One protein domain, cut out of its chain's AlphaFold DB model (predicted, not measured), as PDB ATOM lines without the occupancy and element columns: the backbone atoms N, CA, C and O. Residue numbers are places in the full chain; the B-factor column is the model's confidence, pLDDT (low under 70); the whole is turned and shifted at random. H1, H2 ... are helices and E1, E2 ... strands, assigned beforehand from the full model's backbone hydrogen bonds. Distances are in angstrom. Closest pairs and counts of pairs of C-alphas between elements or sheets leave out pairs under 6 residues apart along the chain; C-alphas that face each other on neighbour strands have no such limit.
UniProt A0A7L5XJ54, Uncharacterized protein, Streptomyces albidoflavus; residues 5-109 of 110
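What this domain is: This is residues 5 to 109 of the 110 residues of an uncharacterized protein of Streptomyces albidoflavus (UniProt A0A7L5XJ54). A single twisted sheet of seven strands curls round one helix, H1, which fills the hollow on one face of the sheet. E6 and E7 are the two edges of this wrap, and a long link, residues 68 to 80, loops from E6 to the helix. The printed part has 105 residues, with named elements in the order E1 E2 E3 E4 E5 E6 H1 E7. Across the sheet the order is E6 E5 E4 E3 E2 E1 E7, antiparallel throughout, and the class is mixed, helices and strands. The whole is compact and rounded, with a radius of gyration of the C-alphas of 12.5 A and spans of 33 by 31 by 27 A.

Where its parts are: Find C-alpha 5 at (81.955, 53.430, 219.993), where strand E1, residues 5 to 9, begins. Next come E2, residues 17 to 25, 24.7 A long, and E3, residues 28 to 38, the longest strand at 30.6 A. E4, residues 41 to 46, leads on to E5, residues 52 to 59, which bends by 104 degrees at residue 55, and to short E6, residues 65 to 67. Look for C-alpha 81 at (92.509, 50.845, 229.445); from there helix H1, residues 81 to 98, runs 25.6 A. E7, residues 104 to 108, ends with C-alpha 108 at (76.152, 50.370, 221.192).

How they stand to each other: Start with the meander E1 to E6, each strand the antiparallel neighbour of the one before and each successive pair a hairpin. N 8 and O 20 of E1 and E2 are 2.9 A apart, within hydrogen-bond range, as are N 21 and O 32 of E2 and E3 at 2.8 A. Further on you find N 44 and O 35 of E4 and E3 at 2.9 A, N 58 and O 43 of E5 and E4 at 2.8 A, and N 66 and O 57 of E6 and E5 at 2.8 A. E7 is the antiparallel neighbour of E1, at 178 degrees, with N 7 and O 105 at 2.8 A. H1 is on the sheet, giving two layers, a helix on one face of a sheet. Its closest C-alphas to E4 are those of Ala 88 and Val 43, 6.0 A apart, and to E7 those of Leu 91 and Val 105, 6.8 A. In H1 every O i to N i+4 pair is within hydrogen-bond range. E6 and E7 are apart.

The domain as a whole: The C-alphas farthest apart, those of Glu 13 and Ala 26, are 35.3 A from each other. The printed part has no cut, and the link from E6 to H1, 13 residues, is the long one. Look there for low confidence too: residues 69 to 78, with residue 54, are under 70, while the mean pLDDT of the printed part is 84.7.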
ATOM      1  N   PHE A   5      80.792  52.998 220.749       94.88
ATOM      2  CA  PHE A   5      81.955  53.430 219.993       94.88
ATOM      3  C   PHE A   5      81.755  53.291 218.490       94.88
ATOM      4  O   PHE A   5      80.996  52.443 218.006       94.88
ATOM      5  N   LEU A   6      82.511  54.106 217.765       96.00
ATOM      6  CA  LEU A   6      82.636  54.103 216.321       96.00
ATOM      7  C   LEU A   6      84.117  54.070 215.943       96.00
ATOM      8  O   LEU A   6      84.881  54.947 216.332       96.00
ATOM      9  N   LEU A   7      84.504  53.084 215.145       95.81
ATOM     10  CA  LEU A   7      85.804  52.988 214.499       95.81
ATOM     11  C   LEU A   7      85.651  53.284 213.021       95.81
ATOM     12  O   LEU A   7      84.827  52.653 212.363       95.81
ATOM     13  N   ARG A   8      86.481  54.177 212.492       96.19
ATOM     14  CA  ARG A   8      86.575  54.442 211.053       96.19
ATOM     15  C   ARG A   8      87.993  54.236 210.569       96.19
ATOM     16  O   ARG A   8      88.912  54.850 211.111       96.19
ATOM     17  N   LEU A   9      88.145  53.404 209.546       94.81
ATOM     18  CA  LEU A   9      89.409  53.229 208.846       94.81
ATOM     19  C   LEU A   9      89.785  54.542 208.156       94.81
ATOM     20  O   LEU A   9      89.007  55.095 207.377       94.81
ATOM     21  N   LEU A  10      90.982  55.033 208.447       93.31
ATOM     22  CA  LEU A  10      91.581  56.142 207.723       93.31
ATOM     23  C   LEU A  10      92.276  55.614 206.456       93.31
ATOM     24  O   LEU A  10      92.782  54.486 206.470       93.31
ATOM     25  N   PRO A  11      92.312  56.400 205.362       86.19
ATOM     26  CA  PRO A  11      92.958  55.989 204.120       86.19
ATOM     27  C   PRO A  11      94.405  55.553 204.375       86.19
ATOM     28  O   PRO A  11      95.260  56.363 204.721       86.19
ATOM     29  N   THR A  12      94.658  54.256 204.236       79.31
ATOM     30  CA  THR A  12      95.974  53.628 204.380       79.31
ATOM     31  C   THR A  12      96.108  52.586 203.275       79.31
ATOM     32  O   THR A  12      95.259  51.705 203.153       79.31
ATOM     33  N   GLU A  13      97.136  52.716 202.433       73.56
ATOM     34  CA  GLU A  13      97.342  51.822 201.281       73.56
ATOM     35  C   GLU A  13      97.902  50.455 201.698       73.56
ATOM     36  O   GLU A  13      97.597  49.437 201.080       73.56
ATOM     37  N   THR A  14      98.682  50.416 202.781       79.69
ATOM     38  CA  THR A  14      99.313  49.206 203.316       79.69
ATOM     39  C   THR A  14      99.163  49.136 204.839       79.69
ATOM     40  O   THR A  14      99.046  50.183 205.480       79.69
ATOM     41  N   PRO A  15      99.188  47.934 205.445       83.75
ATOM     42  CA  PRO A  15      99.286  47.795 206.896       83.75
ATOM     43  C   PRO A  15     100.547  48.487 207.458       83.75
ATOM     44  O   PRO A  15     101.555  48.548 206.750       83.75
ATOM     45  N   PRO A  16     100.539  48.939 208.728       90.19
ATOM     46  CA  PRO A  16      99.430  48.876 209.687       90.19
ATOM     47  C   PRO A  16      98.278  49.833 209.334       90.19
ATOM     48  O   PRO A  16      98.485  50.927 208.818       90.19
ATOM     49  N   HIS A  17      97.045  49.411 209.615       92.75
ATOM     50  CA  HIS A  17      95.841  50.178 209.287       92.75
ATOM     51  C   HIS A  17      95.467  51.118 210.427       92.75
ATOM     52  O   HIS A  17      95.272  50.668 211.558       92.75
ATOM     53  N   LEU A  18      95.325  52.407 210.129       93.25
ATOM     54  CA  LEU A  18      94.993  53.421 211.123       93.25
ATOM     55  C   LEU A  18      93.478  53.612 211.232       93.25
ATOM     56  O   LEU A  18      92.793  53.814 210.232       93.25
ATOM     57  N   TYR A  19      92.965  53.607 212.454       94.38
ATOM     58  CA  TYR A  19      91.559  53.832 212.764       94.38
ATOM     59  C   TYR A  19      91.400  55.043 213.660       94.38
ATOM     60  O   TYR A  19      92.137  55.199 214.631       94.38
ATOM     61  N   ARG A  20      90.377  55.850 213.387       94.06
ATOM     62  CA  ARG A  20      89.869  56.836 214.340       94.06
ATOM     63  C   ARG A  20      88.756  56.204 215.167       94.06
ATOM     64  O   ARG A  20      87.778  55.719 214.596       94.06
ATOM     65  N   ALA A  21      88.908  56.230 216.482       94.00
ATOM     66  CA  ALA A  21      87.927  55.794 217.459       94.00
ATOM     67  C   ALA A  21      87.209  56.999 218.063       94.00
ATOM     68  O   ALA A  21      87.850  57.912 218.574       94.00
ATOM     69  N   THR A  22      85.883  56.974 218.042       94.31
ATOM     70  CA  THR A  22      85.029  57.892 218.798       94.31
ATOM     71  C   THR A  22      84.262  57.062 219.814       94.31
ATOM     72  O   THR A  22      83.480  56.199 219.422       94.31
ATOM     73  N   VAL A  23      84.510  57.287 221.102       93.31
ATOM     74  CA  VAL A  23      83.882  56.560 222.213       93.31
ATOM     75  C   VAL A  23      82.962  57.510 222.964       93.31
ATOM     76  O   VAL A  23      83.362  58.615 223.314       93.31
ATOM     77  N   HIS A  24      81.729  57.084 223.204       92.69
ATOM     78  CA  HIS A  24      80.764  57.784 224.040       92.69
ATOM     79  C   HIS A  24      80.561  56.969 225.317       92.69
ATOM     80  O   HIS A  24      80.035  55.854 225.265       92.69
ATOM     81  N   ASN A  25      80.981  57.514 226.453       89.38
ATOM     82  CA  ASN A  25      80.875  56.887 227.768       89.38
ATOM     83  C   ASN A  25      80.257  57.867 228.788       89.38
ATOM     84  O   ASN A  25      79.686  58.897 228.419       89.38
ATOM     85  N   ALA A  26      80.278  57.513 230.075       87.06
ATOM     86  CA  ALA A  26      79.717  58.356 231.132       87.06
ATOM     87  C   ALA A  26      80.475  59.686 231.304       87.06
ATOM     88  O   ALA A  26      79.856  60.680 231.684       87.06
ATOM     89  N   ASP A  27      81.767  59.704 230.970       84.00
ATOM     90  CA  ASP A  27      82.655  60.860 231.108       84.00
ATOM     91  C   ASP A  27      82.592  61.808 229.898       84.00
ATOM     92  O   ASP A  27      83.107  62.925 229.942       84.00
ATOM     93  N   GLY A  28      81.925  61.389 228.819       87.19
ATOM     94  CA  GLY A  28      81.656  62.207 227.645       87.19
ATOM     95  C   GLY A  28      82.021  61.510 226.340       87.19
ATOM     96  O   GLY A  28      81.864  60.302 226.184       87.19
ATOM     97  N   THR A  29      82.450  62.308 225.361       90.38
ATOM     98  CA  THR A  29      82.931  61.801 224.070       90.38
ATOM     99  C   THR A  29      84.446  61.908 224.020       90.38
ATOM    100  O   THR A  29      84.990  63.000 224.174       90.38
ATOM    101  N   GLN A  30      85.109  60.782 223.788       89.62
ATOM    102  CA  GLN A  30      86.557  60.677 223.659       89.62
ATOM    103  C   GLN A  30      86.923  60.305 222.224       89.62
ATOM    104  O   GLN A  30      86.233  59.517 221.573       89.62
ATOM    105  N   GLU A  31      88.020  60.875 221.736       90.06
ATOM    106  CA  GLU A  31      88.606  60.523 220.446       90.06
ATOM    107  C   GLU A  31      90.010  59.958 220.660       90.06
ATOM    108  O   GLU A  31      90.797  60.514 221.425       90.06
ATOM    109  N   ALA A  32      90.318  58.864 219.970       90.31
ATOM    110  CA  ALA A  32      91.644  58.263 219.955       90.31
ATOM    111  C   ALA A  32      91.939  57.617 218.603       90.31
ATOM    112  O   ALA A  32      91.037  57.416 217.786       90.31
ATOM    113  N   PHE A  33      93.198  57.250 218.379       91.31
ATOM    114  CA  PHE A  33      93.605  56.524 217.185       91.31
ATOM    115  C   PHE A  33      94.160  55.153 217.549       91.31
ATOM    116  O   PHE A  33      94.762  54.958 218.605       91.31
ATOM    117  N   LEU A  34      93.904  54.186 216.673       91.69
ATOM    118  CA  LEU A  34      94.294  52.794 216.845       91.69
ATOM    119  C   LEU A  34      95.013  52.311 215.589       91.69
ATOM    120  O   LEU A  34      94.513  52.497 214.482       91.69
ATOM    121  N   LEU A  35      96.147  51.644 215.755       92.19
ATOM    122  CA  LEU A  35      96.850  50.952 214.676       92.19
ATOM    123  C   LEU A  35      96.544  49.466 214.744       92.19
ATOM    124  O   LEU A  35      96.864  48.822 215.739       92.19
ATOM    125  N   LEU A  36      95.963  48.922 213.680       92.00
ATOM    126  CA  LEU A  36      95.771  47.492 213.485       92.00
ATOM    127  C   LEU A  36      96.938  46.920 212.675       92.00
ATOM    128  O   LEU A  36      97.053  47.169 211.470       92.00
ATOM    129  N   THR A  37      97.754  46.100 213.327       90.56
ATOM    130  CA  THR A  37      98.826  45.322 212.700       90.56
ATOM    131  C   THR A  37      98.325  43.890 212.503       90.56
ATOM    132  O   THR A  37      97.993  43.240 213.492       90.56
ATOM    133  N   PRO A  38      98.213  43.381 211.264       84.69
ATOM    134  CA  PRO A  38      97.662  42.051 211.010       84.69
ATOM    135  C   PRO A  38      98.640  40.907 211.318       84.69
ATOM    136  O   PRO A  38      98.175  39.810 211.623       84.69
ATOM    137  N   ASP A  39      99.956  41.152 211.271       82.44
ATOM    138  CA  ASP A  39     100.990  40.136 211.503       82.44
ATOM    139  C   ASP A  39     102.221  40.712 212.249       82.44
ATOM    140  O   ASP A  39     102.935  41.540 211.680       82.44
ATOM    141  N   PRO A  40     102.466  40.335 213.524       83.06
ATOM    142  CA  PRO A  40     101.558  39.576 214.384       83.06
ATOM    143  C   PRO A  40     100.285  40.388 214.709       83.06
ATOM    144  O   PRO A  40     100.363  41.613 214.873       83.06
ATOM    145  N   PRO A  41      99.113  39.732 214.847       85.81
ATOM    146  CA  PRO A  41      97.837  40.405 215.056       85.81
ATOM    147  C   PRO A  41      97.833  41.173 216.380       85.81
ATOM    148  O   PRO A  41      97.759  40.585 217.463       85.81
ATOM    149  N   SER A  42      97.901  42.495 216.287       89.56
ATOM    150  CA  SER A  42      97.941  43.392 217.437       89.56
ATOM    151  C   SER A  42      97.265  44.724 217.133       89.56
ATOM    152  O   SER A  42      97.171  45.145 215.978       89.56
ATOM    153  N   VAL A  43      96.770  45.375 218.185       91.19
ATOM    154  CA  VAL A  43      96.263  46.746 218.120       91.19
ATOM    155  C   VAL A  43      97.027  47.624 219.095       91.19
ATOM    156  O   VAL A  43      97.224  47.247 220.248       91.19
ATOM    157  N   HIS A  44      97.452  48.791 218.629       90.94
ATOM    158  CA  HIS A  44      98.156  49.787 219.431       90.94
ATOM    159  C   HIS A  44      97.332  51.058 219.519       90.94
ATOM    160  O   HIS A  44      96.687  51.433 218.539       90.94
ATOM    161  N   LEU A  45      97.398  51.743 220.656       89.25
ATOM    162  CA  LEU A  45      97.011  53.145 220.695       89.25
ATOM    163  C   LEU A  45      98.045  53.961 219.897       89.25
ATOM    164  O   LEU A  45      99.239  53.641 219.885       89.25
ATOM    165  N   ALA A  46      97.572  54.955 219.160       88.19
ATOM    166  CA  ALA A  46      98.381  55.747 218.250       88.19
ATOM    167  C   ALA A  46      97.956  57.213 218.245       88.19
ATOM    168  O   ALA A  46      96.881  57.580 218.727       88.19
ATOM    169  N   ASP A  47      98.809  58.056 217.673       87.50
ATOM    170  CA  ASP A  47      98.464  59.422 217.314       87.50
ATOM    171  C   ASP A  47      97.714  59.476 215.966       87.50
ATOM    172  O   ASP A  47      97.586  58.487 215.237       87.50
ATOM    173  N   ALA A  48      97.242  60.669 215.596       86.44
ATOM    174  CA  ALA A  48      96.546  60.906 214.329       86.44
ATOM    175  C   ALA A  48      97.401  60.635 213.074       86.44
ATOM    176  O   ALA A  48      96.868  60.591 211.964       86.44
ATOM    177  N   ARG A  49      98.721  60.493 213.229       85.25
ATOM    178  CA  ARG A  49      99.672  60.193 212.151       85.25
ATOM    179  C   ARG A  49      99.985  58.699 212.055       85.25
ATOM    180  O   ARG A  49     100.676  58.302 211.123       85.25
ATOM    181  N   GLY A  50      99.476  57.881 212.975       84.50
ATOM    182  CA  GLY A  50      99.765  56.454 213.027       84.50
ATOM    183  C   GLY A  50     101.114  56.121 213.660       84.50
ATOM    184  O   GLY A  50     101.667  55.062 213.374       84.50
ATOM    185  N   ASN A  51     101.641  56.985 214.527       84.94
ATOM    186  CA  ASN A  51     102.743  56.619 215.412       84.94
ATOM    187  C   ASN A  51     102.164  56.021 216.701       84.94
ATOM    188  O   ASN A  51     101.246  56.621 217.264       84.94
ATOM    189  N   PRO A  52     102.679  54.883 217.198       81.69
ATOM    190  CA  PRO A  52     102.271  54.345 218.492       81.69
ATOM    191  C   PRO A  52     102.410  55.401 219.597       81.69
ATOM    192  O   PRO A  52     103.465  56.019 219.733       81.69
ATOM    193  N   SER A  53     101.356  55.610 220.378       74.44
ATOM    194  CA  SER A  53     101.302  56.615 221.446       74.44
ATOM    195  C   SER A  53     100.532  56.077 222.652       74.44
ATOM    196  O   SER A  53      99.814  55.086 222.546       74.44
ATOM    197  N   GLY A  54     100.702  56.689 223.828       67.69
ATOM    198  CA  GLY A  54      99.894  56.357 225.010       67.69
ATOM    199  C   GLY A  54     100.188  55.001 225.651       67.69
ATOM    200  O   GLY A  54      99.444  54.570 226.529       67.69
ATOM    201  N   GLY A  55     101.273  54.346 225.240       74.88
ATOM    202  CA  GLY A  55     101.839  53.233 225.983       74.88
ATOM    203  C   GLY A  55     100.943  52.000 226.073       74.88
ATOM    204  O   GLY A  55     101.094  51.273 227.040       74.88
ATOM    205  N   LEU A  56      99.987  51.760 225.164       83.38
ATOM    206  CA  LEU A  56      99.090  50.594 225.225       83.38
ATOM    207  C   LEU A  56      99.115  49.779 223.931       83.38
ATOM    208  O   LEU A  56      98.898  50.294 222.830       83.38
ATOM    209  N   ARG A  57      99.320  48.471 224.091       87.44
ATOM    210  CA  ARG A  57      99.250  47.468 223.028       87.44
ATOM    211  C   ARG A  57      98.420  46.287 223.497       87.44
ATOM    212  O   ARG A  57      98.660  45.764 224.576       87.44
ATOM    213  N   MET A  58      97.503  45.821 222.660       87.75
ATOM    214  CA  MET A  58      96.824  44.544 222.842       87.75
ATOM    215  C   MET A  58      97.353  43.539 221.818       87.75
ATOM    216  O   MET A  58      97.193  43.732 220.607       87.75
ATOM    217  N   SER A  59      97.971  42.464 222.302       83.69
ATOM    218  CA  SER A  59      98.236  41.269 221.508       83.69
ATOM    219  C   SER A  59      96.972  40.421 221.454       83.69
ATOM    220  O   SER A  59      96.299  40.204 222.458       83.69
ATOM    221  N   LEU A  60      96.630  39.922 220.269       71.75
ATOM    222  CA  LEU A  60      95.493  39.021 220.100       71.75
ATOM    223  C   LEU A  60      95.858  37.561 219.887       71.75
ATOM    224  O   LEU A  60      94.957  36.740 219.671       71.75
ATOM    225  N   ALA A  61      97.146  37.235 219.915       74.62
ATOM    226  CA  ALA A  61      97.563  35.844 220.011       74.62
ATOM    227  C   ALA A  61      97.063  35.228 221.334       74.62
ATOM    228  O   ALA A  61      96.618  34.087 221.365       74.62
ATOM    229  N   ASP A  62      97.072  36.031 222.391       76.00
ATOM    230  CA  ASP A  62      96.868  35.649 223.787       76.00
ATOM    231  C   ASP A  62      95.940  36.614 224.552       76.00
ATOM    232  O   ASP A  62      95.531  36.312 225.670       76.00
ATOM    233  N   GLY A  63      95.561  37.750 223.953       72.88
ATOM    234  CA  GLY A  63      94.689  38.742 224.585       72.88
ATOM    235  C   GLY A  63      95.403  39.597 225.633       72.88
ATOM    236  O   GLY A  63      94.732  40.300 226.390       72.88
ATOM    237  N   THR A  64      96.735  39.531 225.705       83.12
ATOM    238  CA  THR A  64      97.512  40.307 226.669       83.12
ATOM    239  C   THR A  64      97.537  41.778 226.286       83.12
ATOM    240  O   THR A  64      97.665  42.156 225.119       83.12
ATOM    241  N   VAL A  65      97.398  42.625 227.306       83.50
ATOM    242  CA  VAL A  65      97.598  44.065 227.185       83.50
ATOM    243  C   VAL A  65      98.930  44.400 227.823       83.50
ATOM    244  O   VAL A  65      99.132  44.179 229.016       83.50
ATOM    245  N   GLU A  66      99.826  44.943 227.020       83.69
ATOM    246  CA  GLU A  66     101.147  45.373 227.441       83.69
ATOM    247  C   GLU A  66     101.193  46.894 227.461       83.69
ATOM    248  O   GLU A  66     100.640  47.564 226.577       83.69
ATOM    249  N   ARG A  67     101.889  47.437 228.465       75.38
ATOM    250  CA  ARG A  67     102.307  48.827 228.391       75.38
ATOM    251  C   ARG A  67     103.553  48.928 227.525       75.38
ATOM    252  O   ARG A  67     104.521  48.224 227.787       75.38
ATOM    253  N   THR A  68     103.522  49.770 226.502       74.12
ATOM    254  CA  THR A  68     104.701  50.052 225.675       74.12
ATOM    255  C   THR A  68     105.456  51.257 226.229       74.12
ATOM    256  O   THR A  68     104.857  52.121 226.864       74.12
ATOM    257  N   ASP A  69     106.754  51.357 225.938       66.06
ATOM    258  CA  ASP A  69     107.594  52.513 226.308       66.06
ATOM    259  C   ASP A  69     107.239  53.805 225.537       66.06
ATOM    260  O   ASP A  69     107.982  54.784 225.568       66.06
ATOM    261  N   ALA A  70     106.120  53.817 224.804       67.94
ATOM    262  CA  ALA A  70     105.656  54.995 224.088       67.94
ATOM    263  C   ALA A  70     105.152  56.038 225.091       67.94
ATOM    264  O   ALA A  70     104.280  55.745 225.912       67.94
ATOM    265  N   GLU A  71     105.684  57.258 225.005       61.44
ATOM    266  CA  GLU A  71     105.328  58.330 225.931       61.44
ATOM    267  C   GLU A  71     103.813  58.618 225.899       61.44
ATOM    268  O   GLU A  71     103.188  58.622 224.824       61.44
ATOM    269  N   PRO A  72     103.185  58.849 227.069       59.69
ATOM    270  CA  PRO A  72     101.818  59.336 227.134       59.69
ATOM    271  C   PRO A  72     101.713  60.650 226.365       59.69
ATOM    272  O   PRO A  72     102.437  61.602 226.644       59.69
ATOM    273  N   GLN A  73     100.811  60.721 225.390       57.53
ATOM    274  CA  GLN A  73     100.584  61.969 224.675       57.53
ATOM    275  C   GLN A  73      99.792  62.904 225.601       57.53
ATOM    276  O   GLN A  73      98.597  62.710 225.798       57.53
ATOM    277  N   GLU A  74     100.458  63.909 226.177       52.62
ATOM    278  CA  GLU A  74      99.898  64.833 227.187       52.62
ATOM    279  C   GLU A  74      98.673  65.647 226.707       52.62
ATOM    280  O   GLU A  74      98.024  66.320 227.503       52.62
ATOM    281  N   ALA A  75      98.337  65.603 225.412       50.06
ATOM    282  CA  ALA A  75      97.388  66.523 224.784       50.06
ATOM    283  C   ALA A  75      95.980  65.960 224.505       50.06
ATOM    284  O   ALA A  75      95.095  66.734 224.147       50.06
ATOM    285  N   HIS A  76      95.735  64.656 224.656       50.91
ATOM    286  CA  HIS A  76      94.415  64.070 224.385       50.91
ATOM    287  C   HIS A  76      93.973  63.176 225.545       50.91
ATOM    288  O   HIS A  76      94.821  62.495 226.123       50.91
ATOM    289  N   PRO A  77      92.673  63.149 225.903       53.78
ATOM    290  CA  PRO A  77      92.177  62.189 226.875       53.78
ATOM    291  C   PRO A  77      92.368  60.795 226.277       53.78
ATOM    292  O   PRO A  77      91.585  60.349 225.440       53.78
ATOM    293  N   ALA A  78      93.467  60.146 226.658       67.25
ATOM    294  CA  ALA A  78      93.747  58.778 226.282       67.25
ATOM    295  C   ALA A  78      92.560  57.932 226.748       67.25
ATOM    296  O   ALA A  78      92.129  58.054 227.897       67.25
ATOM    297  N   LEU A  79      92.013  57.119 225.837       79.00
ATOM    298  CA  LEU A  79      91.012  56.115 226.188       79.00
ATOM    299  C   LEU A  79      91.447  55.400 227.463       79.00
ATOM    300  O   LEU A  79      92.628  55.074 227.630       79.00
ATOM    301  N   THR A  80      90.493  55.130 228.350       86.06
ATOM    302  CA  THR A  80      90.782  54.277 229.501       86.06
ATOM    303  C   THR A  80      91.272  52.912 229.007       86.06
ATOM    304  O   THR A  80      90.947  52.482 227.897       86.06
ATOM    305  N   THR A  81      92.050  52.194 229.820       85.44
ATOM    306  CA  THR A  81      92.509  50.845 229.445       85.44
ATOM    307  C   THR A  81      91.329  49.924 229.116       85.44
ATOM    308  O   THR A  81      91.423  49.110 228.201       85.44
ATOM    309  N   GLU A  82      90.207  50.063 229.827       87.75
ATOM    310  CA  GLU A  82      88.985  49.286 229.596       87.75
ATOM    311  C   GLU A  82      88.326  49.613 228.251       87.75
ATOM    312  O   GLU A  82      87.992  48.699 227.484       87.75
ATOM    313  N   ASP A  83      88.219  50.900 227.915       90.00
ATOM    314  CA  ASP A  83      87.683  51.336 226.625       90.00
ATOM    315  C   ASP A  83      88.588  50.876 225.480       90.00
ATOM    316  O   ASP A  83      88.111  50.312 224.493       90.00
ATOM    317  N   PHE A  84      89.909  51.025 225.638       89.94
ATOM    318  CA  PHE A  84      90.895  50.537 224.676       89.94
ATOM    319  C   PHE A  84      90.749  49.032 224.435       89.94
ATOM    320  O   PHE A  84      90.624  48.615 223.283       89.94
ATOM    321  N   MET A  85      90.708  48.219 225.496       89.88
ATOM    322  CA  MET A  85      90.527  46.767 225.383       89.88
ATOM    323  C   MET A  85      89.237  46.416 224.648       89.88
ATOM    324  O   MET A  85      89.238  45.589 223.734       89.88
ATOM    325  N   THR A  86      88.136  47.072 225.016       91.69
ATOM    326  CA  THR A  86      86.822  46.822 224.423       91.69
ATOM    327  C   THR A  86      86.820  47.137 222.930       91.69
ATOM    328  O   THR A  86      86.358  46.326 222.118       91.69
ATOM    329  N   VAL A  87      87.361  48.293 222.555       92.69
ATOM    330  CA  VAL A  87      87.404  48.761 221.170       92.69
ATOM    331  C   VAL A  87      88.378  47.917 220.334       92.69
ATOM    332  O   VAL A  87      88.013  47.461 219.245       92.69
ATOM    333  N   ALA A  88      89.576  47.630 220.852       91.50
ATOM    334  CA  ALA A  88      90.587  46.800 220.193       91.50
ATOM    335  C   ALA A  88      90.074  45.374 219.929       91.50
ATOM    336  O   ALA A  88      90.174  44.873 218.804       91.50
ATOM    337  N   ALA A  89      89.442  44.741 220.923       90.44
ATOM    338  CA  ALA A  89      88.883  43.400 220.780       90.44
ATOM    339  C   ALA A  89      87.824  43.329 219.667       90.44
ATOM    340  O   ALA A  89      87.812  42.384 218.866       90.44
ATOM    341  N   HIS A  90      86.953  44.337 219.571       92.75
ATOM    342  CA  HIS A  90      85.934  44.399 218.522       92.75
ATOM    343  C   HIS A  90      86.539  44.642 217.141       92.75
ATOM    344  O   HIS A  90      86.152  43.949 216.196       92.75
ATOM    345  N   LEU A  91      87.492  45.570 217.019       92.06
ATOM    346  CA  LEU A  91      88.174  45.865 215.758       92.06
ATOM    347  C   LEU A  91      88.765  44.598 215.142       92.06
ATOM    348  O   LEU A  91      88.496  44.241 213.993       92.06
ATOM    349  N   LEU A  92      89.530  43.874 215.944       87.12
ATOM    350  CA  LEU A  92      90.196  42.666 215.502       87.12
ATOM    351  C   LEU A  92      89.233  41.498 215.281       87.12
ATOM    352  O   LEU A  92      89.434  40.717 214.351       87.12
ATOM    353  N   THR A  93      88.177  41.370 216.090       89.50
ATOM    354  CA  THR A  93      87.127  40.367 215.852       89.50
ATOM    355  C   THR A  93      86.468  40.591 214.494       89.50
ATOM    356  O   THR A  93      86.245  39.634 213.750       89.50
ATOM    357  N   GLN A  94      86.194  41.846 214.131       91.44
ATOM    358  CA  GLN A  94      85.652  42.190 212.816       91.44
ATOM    359  C   GLN A  94      86.662  41.928 211.698       91.44
ATOM    360  O   GLN A  94      86.300  41.305 210.704       91.44
ATOM    361  N   HIS A  95      87.929  42.306 211.883       88.50
ATOM    362  CA  HIS A  95      89.002  41.994 210.935       88.50
ATOM    363  C   HIS A  95      89.118  40.484 210.668       88.50
ATOM    364  O   HIS A  95      89.087  40.055 209.516       88.50
ATOM    365  N   ARG A  96      89.156  39.660 211.725       86.88
ATOM    366  CA  ARG A  96      89.209  38.189 211.625       86.88
ATOM    367  C   ARG A  96      87.988  37.611 210.914       86.88
ATOM    368  O   ARG A  96      88.131  36.693 210.116       86.88
ATOM    369  N   ARG A  97      86.796  38.145 211.190       89.44
ATOM    370  CA  ARG A  97      85.549  37.708 210.545       89.44
ATOM    371  C   ARG A  97      85.488  38.060 209.062       89.44
ATOM    372  O   ARG A  97      84.930  37.290 208.291       89.44
ATOM    373  N   GLN A  98      86.008  39.221 208.679       89.75
ATOM    374  CA  GLN A  98      85.924  39.724 207.307       89.75
ATOM    375  C   GLN A  98      87.119  39.306 206.439       89.75
ATOM    376  O   GLN A  98      87.022  39.365 205.217       89.75
ATOM    377  N   GLY A  99      88.248  38.923 207.048       86.06
ATOM    378  CA  GLY A  99      89.500  38.624 206.346       86.06
ATOM    379  C   GLY A  99      90.175  39.851 205.718       86.06
ATOM    380  O   GLY A  99      91.120  39.701 204.951       86.06
ATOM    381  N   ARG A 100      89.677  41.060 206.009       88.19
ATOM    382  CA  ARG A 100      90.165  42.350 205.501       88.19
ATOM    383  C   ARG A 100      89.940  43.456 206.542       88.19
ATOM    384  O   ARG A 100      89.057  43.286 207.390       88.19
ATOM    385  N   PRO A 101      90.681  44.582 206.496       88.38
ATOM    386  CA  PRO A 101      90.442  45.732 207.374       88.38
ATOM    387  C   PRO A 101      88.994  46.235 207.247       88.38
ATOM    388  O   PRO A 101      88.576  46.589 206.141       88.38
ATOM    389  N   PRO A 102      88.200  46.239 208.337       90.31
ATOM    390  CA  PRO A 102      86.839  46.763 208.296       90.31
ATOM    391  C   PRO A 102      86.850  48.273 208.025       90.31
ATOM    392  O   PRO A 102      87.575  49.009 208.674       90.31
ATOM    393  N   GLY A 103      86.022  48.764 207.101       92.50
ATOM    394  CA  GLY A 103      85.939  50.210 206.841       92.50
ATOM    395  C   GLY A 103      85.350  50.998 208.020       92.50
ATOM    396  O   GLY A 103      85.822  52.081 208.357       92.50
ATOM    397  N   GLU A 104      84.337  50.426 208.672       94.12
ATOM    398  CA  GLU A 104      83.681  51.003 209.842       94.12
ATOM    399  C   GLU A 104      83.271  49.890 210.822       94.12
ATOM    400  O   GLU A 104      82.825  48.818 210.404       94.12
ATOM    401  N   VAL A 105      83.417  50.132 212.128       94.06
ATOM    402  CA  VAL A 105      82.891  49.261 213.192       94.06
ATOM    403  C   VAL A 105      82.154  50.121 214.208       94.06
ATOM    404  O   VAL A 105      82.758  50.963 214.859       94.06
ATOM    405  N   CYS A 106      80.855  49.890 214.370       93.75
ATOM    406  CA  CYS A 106      80.021  50.591 215.340       93.75
ATOM    407  C   CYS A 106      79.419  49.597 216.335       93.75
ATOM    408  O   CYS A 106      78.966  48.513 215.946       93.75
ATOM    409  N   LYS A 107      79.403  49.958 217.620       93.75
ATOM    410  CA  LYS A 107      78.763  49.160 218.666       93.75
ATOM    411  C   LYS A 107      78.130  50.061 219.720       93.75
ATOM    412  O   LYS A 107      78.765  50.990 220.204       93.75
ATOM    413  N   VAL A 108      76.893  49.743 220.091       91.56
ATOM    414  CA  VAL A 108      76.152  50.370 221.192       91.56
ATOM    415  C   VAL A 108      75.865  49.300 222.240       91.56
ATOM    416  O   VAL A 108      75.469  48.184 221.888       91.56
ATOM    417  N   PHE A 109      76.088  49.637 223.504       87.00
ATOM    418  CA  PHE A 109      75.846  48.797 224.670       87.00
ATOM    419  C   PHE A 109      74.711  49.432 225.475       87.00
ATOM    420  O   PHE A 109      74.789  50.606 225.844       87.00
TER     421      PHE A 109